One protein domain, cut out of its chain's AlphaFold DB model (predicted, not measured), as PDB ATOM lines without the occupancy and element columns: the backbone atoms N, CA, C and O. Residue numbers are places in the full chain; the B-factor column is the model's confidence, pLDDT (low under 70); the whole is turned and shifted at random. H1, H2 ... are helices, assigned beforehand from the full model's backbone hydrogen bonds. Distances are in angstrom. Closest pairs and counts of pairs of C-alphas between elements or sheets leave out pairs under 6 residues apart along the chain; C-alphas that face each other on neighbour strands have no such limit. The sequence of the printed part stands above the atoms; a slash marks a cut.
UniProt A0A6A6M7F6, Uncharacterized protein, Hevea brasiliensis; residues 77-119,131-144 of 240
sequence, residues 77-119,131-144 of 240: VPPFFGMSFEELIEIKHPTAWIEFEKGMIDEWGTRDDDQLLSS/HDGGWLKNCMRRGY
ATOM      1  N   VAL A  77     256.001 219.010 245.117       84.69
ATOM      2  CA  VAL A  77     257.335 219.303 245.641       84.69
ATOM      3  C   VAL A  77     257.740 218.339 246.766       84.69
ATOM      4  O   VAL A  77     258.842 217.800 246.679       84.69
ATOM      5  N   PRO A  78     256.900 218.019 247.775       86.69
ATOM      6  CA  PRO A  78     257.320 217.089 248.824       86.69
ATOM      7  C   PRO A  78     257.597 215.671 248.289       86.69
ATOM      8  O   PRO A  78     258.701 215.168 248.515       86.69
ATOM      9  N   PRO A  79     256.704 215.042 247.486       84.81
ATOM     10  CA  PRO A  79     257.004 213.748 246.874       84.81
ATOM     11  C   PRO A  79     258.203 213.779 245.928       84.81
ATOM     12  O   PRO A  79     258.928 212.791 245.851       84.81
ATOM     13  N   PHE A  80     258.432 214.894 245.227       83.12
ATOM     14  CA  PHE A  80     259.610 215.070 244.377       83.12
ATOM     15  C   PHE A  80     260.914 214.959 245.180       83.12
ATOM     16  O   PHE A  80     261.859 214.319 244.727       83.12
ATOM     17  N   PHE A  81     260.944 215.506 246.395       77.38
ATOM     18  CA  PHE A  81     262.073 215.362 247.316       77.38
ATOM     19  C   PHE A  81     262.044 214.075 248.153       77.38
ATOM     20  O   PHE A  81     262.940 213.852 248.965       77.38
ATOM     21  N   GLY A  82     261.039 213.213 247.969       82.50
ATOM     22  CA  GLY A  82     260.888 211.981 248.741       82.50
ATOM     23  C   GLY A  82     260.574 212.212 250.223       82.50
ATOM     24  O   GLY A  82     260.896 211.356 251.043       82.50
ATOM     25  N   MET A  83     259.959 213.347 250.561       84.94
ATOM     26  CA  MET A  83     259.648 213.754 251.934       84.94
ATOM     27  C   MET A  83     258.173 214.123 252.107       84.94
ATOM     28  O   MET A  83     257.435 214.346 251.143       84.94
ATOM     29  N   SER A  84     257.738 214.192 253.359       89.31
ATOM     30  CA  SER A  84     256.465 214.803 253.735       89.31
ATOM     31  C   SER A  84     256.507 216.327 253.571       89.31
ATOM     32  O   SER A  84     257.570 216.948 253.489       89.31
ATOM     33  N   PHE A  85     255.330 216.952 253.514       87.06
ATOM     34  CA  PHE A  85     255.238 218.410 253.466       87.06
ATOM     35  C   PHE A  85     255.791 219.041 254.750       87.06
ATOM     36  O   PHE A  85     256.461 220.069 254.698       87.06
ATOM     37  N   GLU A  86     255.559 218.403 255.896       89.62
ATOM     38  CA  GLU A  86     256.052 218.833 257.200       89.62
ATOM     39  C   GLU A  86     257.586 218.877 257.230       89.62
ATOM     40  O   GLU A  86     258.157 219.912 257.573       89.62
ATOM     41  N   GLU A  87     258.246 217.808 256.777       85.81
ATOM     42  CA  GLU A  87     259.711 217.745 256.673       85.81
ATOM     43  C   GLU A  87     260.257 218.825 255.730       85.81
ATOM     44  O   GLU A  87     261.231 219.499 256.065       85.81
ATOM     45  N   LEU A  88     259.603 219.046 254.581       82.88
ATOM     46  CA  LEU A  88     259.996 220.091 253.632       82.88
ATOM     47  C   LEU A  88     259.957 221.486 254.268       82.88
ATOM     48  O   LEU A  88     260.861 222.292 254.050       82.88
ATOM     49  N   ILE A  89     258.916 221.789 255.047       81.88
ATOM     50  CA  ILE A  89     258.771 223.084 255.719       81.88
ATOM     51  C   ILE A  89     259.815 223.272 256.823       81.88
ATOM     52  O   ILE A  89     260.299 224.391 256.994       81.88
ATOM     53  N   GLU A  90     260.188 222.213 257.544       82.88
ATOM     54  CA  GLU A  90     261.205 222.280 258.602       82.88
ATOM     55  C   GLU A  90     262.608 222.586 258.063       82.88
ATOM     56  O   GLU A  90     263.360 223.328 258.697       82.88
ATOM     57  N   ILE A  91     262.961 222.034 256.900       73.56
ATOM     58  CA  ILE A  91     264.302 222.194 256.317       73.56
ATOM     59  C   ILE A  91     264.427 223.418 255.405       73.56
ATOM     60  O   ILE A  91     265.532 223.888 255.138       73.56
ATOM     61  N   LYS A  92     263.305 223.927 254.890       74.56
ATOM     62  CA  LYS A  92     263.278 225.081 253.993       74.56
ATOM     63  C   LYS A  92     263.718 226.339 254.741       74.56
ATOM     64  O   LYS A  92     263.164 226.678 255.784       74.56
ATOM     65  N   HIS A  93     264.637 227.105 254.146       70.88
ATOM     66  CA  HIS A  93     265.040 228.388 254.721       70.88
ATOM     67  C   HIS A  93     263.818 229.324 254.861       70.88
ATOM     68  O   HIS A  93     263.112 229.570 253.870       70.88
ATOM     69  N   PRO A  94     263.549 229.873 256.062       73.44
ATOM     70  CA  PRO A  94     262.282 230.538 256.375       73.44
ATOM     71  C   PRO A  94     262.017 231.799 255.543       73.44
ATOM     72  O   PRO A  94     260.861 232.187 255.381       73.44
ATOM     73  N   THR A  95     263.054 232.440 254.992       76.38
ATOM     74  CA  THR A  95     262.910 233.663 254.178       76.38
ATOM     75  C   THR A  95     263.099 233.442 252.685       76.38
ATOM     76  O   THR A  95     262.730 234.319 251.909       76.38
ATOM     77  N   ALA A  96     263.600 232.278 252.260       72.75
ATOM     78  CA  ALA A  96     264.005 232.065 250.871       72.75
ATOM     79  C   ALA A  96     262.845 232.269 249.887       72.75
ATOM     80  O   ALA A  96     263.004 232.885 248.842       72.75
ATOM     81  N   TRP A  97     261.632 231.840 250.250       73.38
ATOM     82  CA  TRP A  97     260.467 232.090 249.397       73.38
ATOM     83  C   TRP A  97     260.109 233.575 249.297       73.38
ATOM     84  O   TRP A  97     259.821 234.070 248.218       73.38
ATOM     85  N   ILE A  98     260.155 234.296 250.419       76.62
ATOM     86  CA  ILE A  98     259.813 235.723 250.471       76.62
ATOM     87  C   ILE A  98     260.825 236.540 249.662       76.62
ATOM     88  O   ILE A  98     260.466 237.504 248.992       76.62
ATOM     89  N   GLU A  99     262.101 236.178 249.748       75.81
ATOM     90  CA  GLU A  99     263.175 236.805 248.982       75.81
ATOM     91  C   GLU A  99     263.020 236.520 247.486       75.81
ATOM     92  O   GLU A  99     263.169 237.437 246.676       75.81
ATOM     93  N   PHE A 100     262.626 235.296 247.127       75.31
ATOM     94  CA  PHE A 100     262.330 234.913 245.750       75.31
ATOM     95  C   PHE A 100     261.127 235.688 245.183       75.31
ATOM     96  O   PHE A 100     261.224 236.290 244.117       75.31
ATOM     97  N   GLU A 101     260.025 235.791 245.937       74.38
ATOM     98  CA  GLU A 101     258.845 236.594 245.570       74.38
ATOM     99  C   GLU A 101     259.169 238.077 245.338       74.38
ATOM    100  O   GLU A 101     258.534 238.747 244.522       74.38
ATOM    101  N   LYS A 102     260.174 238.604 246.044       77.75
ATOM    102  CA  LYS A 102     260.639 239.990 245.906       77.75
ATOM    103  C   LYS A 102     261.686 240.180 244.806       77.75
ATOM    104  O   LYS A 102     262.150 241.306 244.627       77.75
ATOM    105  N   GLY A 103     262.088 239.112 244.112       74.44
ATOM    106  CA  GLY A 103     263.183 239.133 243.140       74.44
ATOM    107  C   GLY A 103     264.549 239.442 243.764       74.44
ATOM    108  O   GLY A 103     265.437 239.937 243.073       74.44
ATOM    109  N   MET A 104     264.706 239.220 245.075       72.44
ATOM    110  CA  MET A 104     265.973 239.410 245.798       72.44
ATOM    111  C   MET A 104     266.929 238.239 245.582       72.44
ATOM    112  O   MET A 104     268.141 238.431 245.613       72.44
ATOM    113  N   ILE A 105     266.369 237.052 245.366       70.81
ATOM    114  CA  ILE A 105     267.083 235.870 244.901       70.81
ATOM    115  C   ILE A 105     266.393 235.353 243.642       70.81
ATOM    116  O   ILE A 105     265.186 235.539 243.469       70.81
ATOM    117  N   ASP A 106     267.163 234.749 242.749       65.56
ATOM    118  CA  ASP A 106     266.654 234.051 241.577       65.56
ATOM    119  C   ASP A 106     266.306 232.591 241.923       65.56
ATOM    120  O   ASP A 106     266.323 232.189 243.087       65.56
ATOM    121  N   GLU A 107     265.977 231.788 240.906       60.97
ATOM    122  CA  GLU A 107     265.617 230.365 241.043       60.97
ATOM    123  C   GLU A 107     266.709 229.535 241.756       60.97
ATOM    124  O   GLU A 107     266.447 228.442 242.254       60.97
ATOM    125  N   TRP A 108     267.922 230.084 241.837       56.59
ATOM    126  CA  TRP A 108     269.144 229.439 242.289       56.59
ATOM    127  C   TRP A 108     269.541 229.796 243.710       56.59
ATOM    128  O   TRP A 108     270.336 229.079 244.317       56.59
ATOM    129  N   GLY A 109     268.995 230.885 244.255       54.44
ATOM    130  CA  GLY A 109     269.410 231.359 245.565       54.44
ATOM    131  C   GLY A 109     270.885 231.751 245.578       54.44
ATOM    132  O   GLY A 109     271.621 231.303 246.447       54.44
ATOM    133  N   THR A 110     271.368 232.556 244.622       40.84
ATOM    134  CA  THR A 110     272.751 233.066 244.699       40.84
ATOM    135  C   THR A 110     272.896 234.133 245.789       40.84
ATOM    136  O   THR A 110     273.028 235.327 245.517       40.84
ATOM    137  N   ARG A 111     272.905 233.696 247.046       40.97
ATOM    138  CA  ARG A 111     273.893 234.168 248.019       40.97
ATOM    139  C   ARG A 111     274.914 233.037 248.118       40.97
ATOM    140  O   ARG A 111     274.527 231.877 248.014       40.97
ATOM    141  N   ASP A 112     276.196 233.353 248.270       42.06
ATOM    142  CA  ASP A 112     277.298 232.369 248.342       42.06
ATOM    143  C   ASP A 112     277.107 231.273 249.432       42.06
ATOM    144  O   ASP A 112     277.912 230.347 249.535       42.06
ATOM    145  N   ASP A 113     276.046 231.356 250.239       42.84
ATOM    146  CA  ASP A 113     275.703 230.534 251.391       42.84
ATOM    147  C   ASP A 113     274.242 230.010 251.459       42.84
ATOM    148  O   ASP A 113     274.008 229.078 252.226       42.84
ATOM    149  N   ASP A 114     273.281 230.498 250.659       45.94
ATOM    150  CA  ASP A 114     271.839 230.198 250.842       45.94
ATOM    151  C   ASP A 114     271.162 229.651 249.573       45.94
ATOM    152  O   ASP A 114     270.454 230.345 248.842       45.94
ATOM    153  N   GLN A 115     271.311 228.351 249.334       51.66
ATOM    154  CA  GLN A 115     270.514 227.667 248.320       51.66
ATOM    155  C   GLN A 115     269.073 227.500 248.824       51.66
ATOM    156  O   GLN A 115     268.845 226.878 249.861       51.66
ATOM    157  N   LEU A 116     268.098 227.987 248.045       51.78
ATOM    158  CA  LEU A 116     266.643 227.923 248.293       51.78
ATOM    159  C   LEU A 116     266.156 226.555 248.816       51.78
ATOM    160  O   LEU A 116     265.162 226.505 249.548       51.78
ATOM    161  N   LEU A 117     266.844 225.470 248.426       51.03
ATOM    162  CA  LEU A 117     266.557 224.078 248.789       51.03
ATOM    163  C   LEU A 117     267.804 223.188 248.987       51.03
ATOM    164  O   LEU A 117     267.647 221.979 249.167       51.03
ATOM    165  N   SER A 118     269.035 223.715 248.967       44.34
ATOM    166  CA  SER A 118     270.205 222.827 249.061       44.34
ATOM    167  C   SER A 118     270.788 222.744 250.451       44.34
ATOM    168  O   SER A 118     271.728 223.435 250.828       44.34
ATOM    169  N   SER A 119     270.355 221.691 251.119       38.09
ATOM    170  CA  SER A 119     271.331 220.685 251.508       38.09
ATOM    171  C   SER A 119     270.750 219.296 251.218       38.09
ATOM    172  O   SER A 119     269.874 218.822 251.928       38.09
ATOM    173  N   HIS A 131     272.632 221.014 235.632       45.62
ATOM    174  CA  HIS A 131     273.094 221.909 236.683       45.62
ATOM    175  C   HIS A 131     272.248 223.190 236.767       45.62
ATOM    176  O   HIS A 131     272.699 224.085 237.464       45.62
ATOM    177  N   ASP A 132     271.098 223.294 236.072       52.41
ATOM    178  CA  ASP A 132     270.360 224.537 235.784       52.41
ATOM    179  C   ASP A 132     269.189 224.897 236.750       52.41
ATOM    180  O   ASP A 132     268.474 225.873 236.537       52.41
ATOM    181  N   GLY A 133     268.936 224.100 237.800       55.81
ATOM    182  CA  GLY A 133     267.754 224.285 238.671       55.81
ATOM    183  C   GLY A 133     266.409 223.930 238.000       55.81
ATOM    184  O   GLY A 133     265.353 223.923 238.643       55.81
ATOM    185  N   GLY A 134     266.437 223.536 236.729       62.78
ATOM    186  CA  GLY A 134     265.297 223.188 235.896       62.78
ATOM    187  C   GLY A 134     264.535 221.965 236.375       62.78
ATOM    188  O   GLY A 134     263.363 221.824 236.043       62.78
ATOM    189  N   TRP A 135     265.113 221.111 237.221       69.56
ATOM    190  CA  TRP A 135     264.398 219.980 237.820       69.56
ATOM    191  C   TRP A 135     263.245 220.437 238.729       69.56
ATOM    192  O   TRP A 135     262.137 219.906 238.616       69.56
ATOM    193  N   LEU A 136     263.453 221.464 239.565       74.88
ATOM    194  CA  LEU A 136     262.410 221.995 240.450       74.88
ATOM    195  C   LEU A 136     261.368 222.720 239.617       74.88
ATOM    196  O   LEU A 136     260.168 222.499 239.767       74.88
ATOM    197  N   LYS A 137     261.836 223.550 238.686       76.25
ATOM    198  CA  LYS A 137     260.974 224.278 237.763       76.25
ATOM    199  C   LYS A 137     260.116 223.325 236.930       76.25
ATOM    200  O   LYS A 137     258.926 223.569 236.760       76.25
ATOM    201  N   ASN A 138     260.672 222.201 236.480       80.38
ATOM    202  CA  ASN A 138     259.947 221.150 235.771       80.38
ATOM    203  C   ASN A 138     258.959 220.408 236.676       80.38
ATOM    204  O   ASN A 138     257.851 220.113 236.227       80.38
ATOM    205  N   CYS A 139     259.315 220.134 237.935       83.25
ATOM    206  CA  CYS A 139     258.386 219.598 238.934       83.25
ATOM    207  C   CYS A 139     257.171 220.526 239.098       83.25
ATOM    208  O   CYS A 139     256.035 220.093 238.893       83.25
ATOM    209  N   MET A 140     257.409 221.819 239.334       84.25
ATOM    210  CA  MET A 140     256.357 222.833 239.456       84.25
ATOM    211  C   MET A 140     255.505 222.908 238.188       84.25
ATOM    212  O   MET A 140     254.282 222.802 238.242       84.25
ATOM    213  N   ARG A 141     256.153 222.998 237.021       83.31
ATOM    214  CA  ARG A 141     255.481 223.057 235.719       83.31
ATOM    215  C   ARG A 141     254.571 221.861 235.472       83.31
ATOM    216  O   ARG A 141     253.462 222.029 234.976       83.31
ATOM    217  N   ARG A 142     255.006 220.655 235.830       84.81
ATOM    218  CA  ARG A 142     254.192 219.441 235.689       84.81
ATOM    219  C   ARG A 142     253.036 219.370 236.682       84.81
ATOM    220  O   ARG A 142     252.055 218.693 236.388       84.81
ATOM    221  N   GLY A 143     253.160 220.026 237.832       86.00
ATOM    222  CA  GLY A 143     252.142 220.006 238.875       86.00
ATOM    223  C   GLY A 143     250.953 220.927 238.603       86.00
ATOM    224  O   GLY A 143     249.879 220.701 239.165       86.00
ATOM    225  N   TYR A 144     251.094 221.942 237.742       88.19
ATOM    226  CA  TYR A 144     249.985 222.857 237.476       88.19
ATOM    227  C   TYR A 144     248.829 222.166 236.754       88.19
ATOM    228  O   TYR A 144     248.977 221.558 235.694       88.19
TER     229      TYR A 144
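This is residues 77 to 119 and 131 to 144 of the 240 residues of an uncharacterized protein of Hevea brasiliensis (UniProt A0A6A6M7F6). Four short helices stand in an open ring with few contacts between them: H4, the longest, faces H2 across the middle, and H1 faces H3. The unnamed stretch of residues 102 to 119 leaves H3, swings out to Asp 112 and folds back towards the middle. The printed part has 57 residues, with four named helices in the order H1, H2, H3, H4 along the chain and no named strand; the class is all helix, though under half of the residues, 27 of 57, are in named elements. The whole is compact, with a radius of gyration of the C-alphas of 11.5 A, and it spans 27 by 23 by 21 A.

Begin with H4, residues 134 to 143, and look from there to H1, residues 77 to 80. H4 and H1 touch; their closest C-alphas are those of Cys 139 and Val 77, 6.8 A apart. Next find H2, residues 85 to 91, which is close to H1 but not clearly touching it: the closest C-alphas, those of Pro 78 and Phe 85, are 5.3 A apart. H2 is apart from H4. H3, residues 96 to 101, is apart from H1, H2 and H4. In the backbones of H2, H3 and H4 you will find every pair of O i and N i+4 within hydrogen-bond range; H1 is too short for such a pair, and its one O i to N i+3 pair is within range.

Find C-alpha 134 at (265.297, 223.188, 235.896); from there H4 runs 13.9 A, first to last C-alpha, to C-alpha 143 at (252.142, 220.006, 238.875). H1 begins at C-alpha 77, at (257.335, 219.303, 245.641), and covers 5.0 A to Phe 80. H2 runs 10.2 A from Phe 85 to Ile 91, and H3 runs 8.7 A from Ala 96 to C-alpha 101 at (258.845, 236.594, 245.570).

The two C-alphas farthest apart are those of Asp 112 and Tyr 144, 30.9 A. The links from H1 to H2 and from H2 to H3 are tight, with 4 residues each. The link from H3 to H4 runs across the cut: residues 120 to 130 are not printed, and C-alphas 119 and 131 are 15.0 A apart. Along residues 102 to 119 the C-alphas lie 4 to 16 A from the mean of all C-alphas. The mean pLDDT of the printed part is 70.4; look for values under 70 at residues 106 to 119 and 131 to 135, where this predicted model has low confidence.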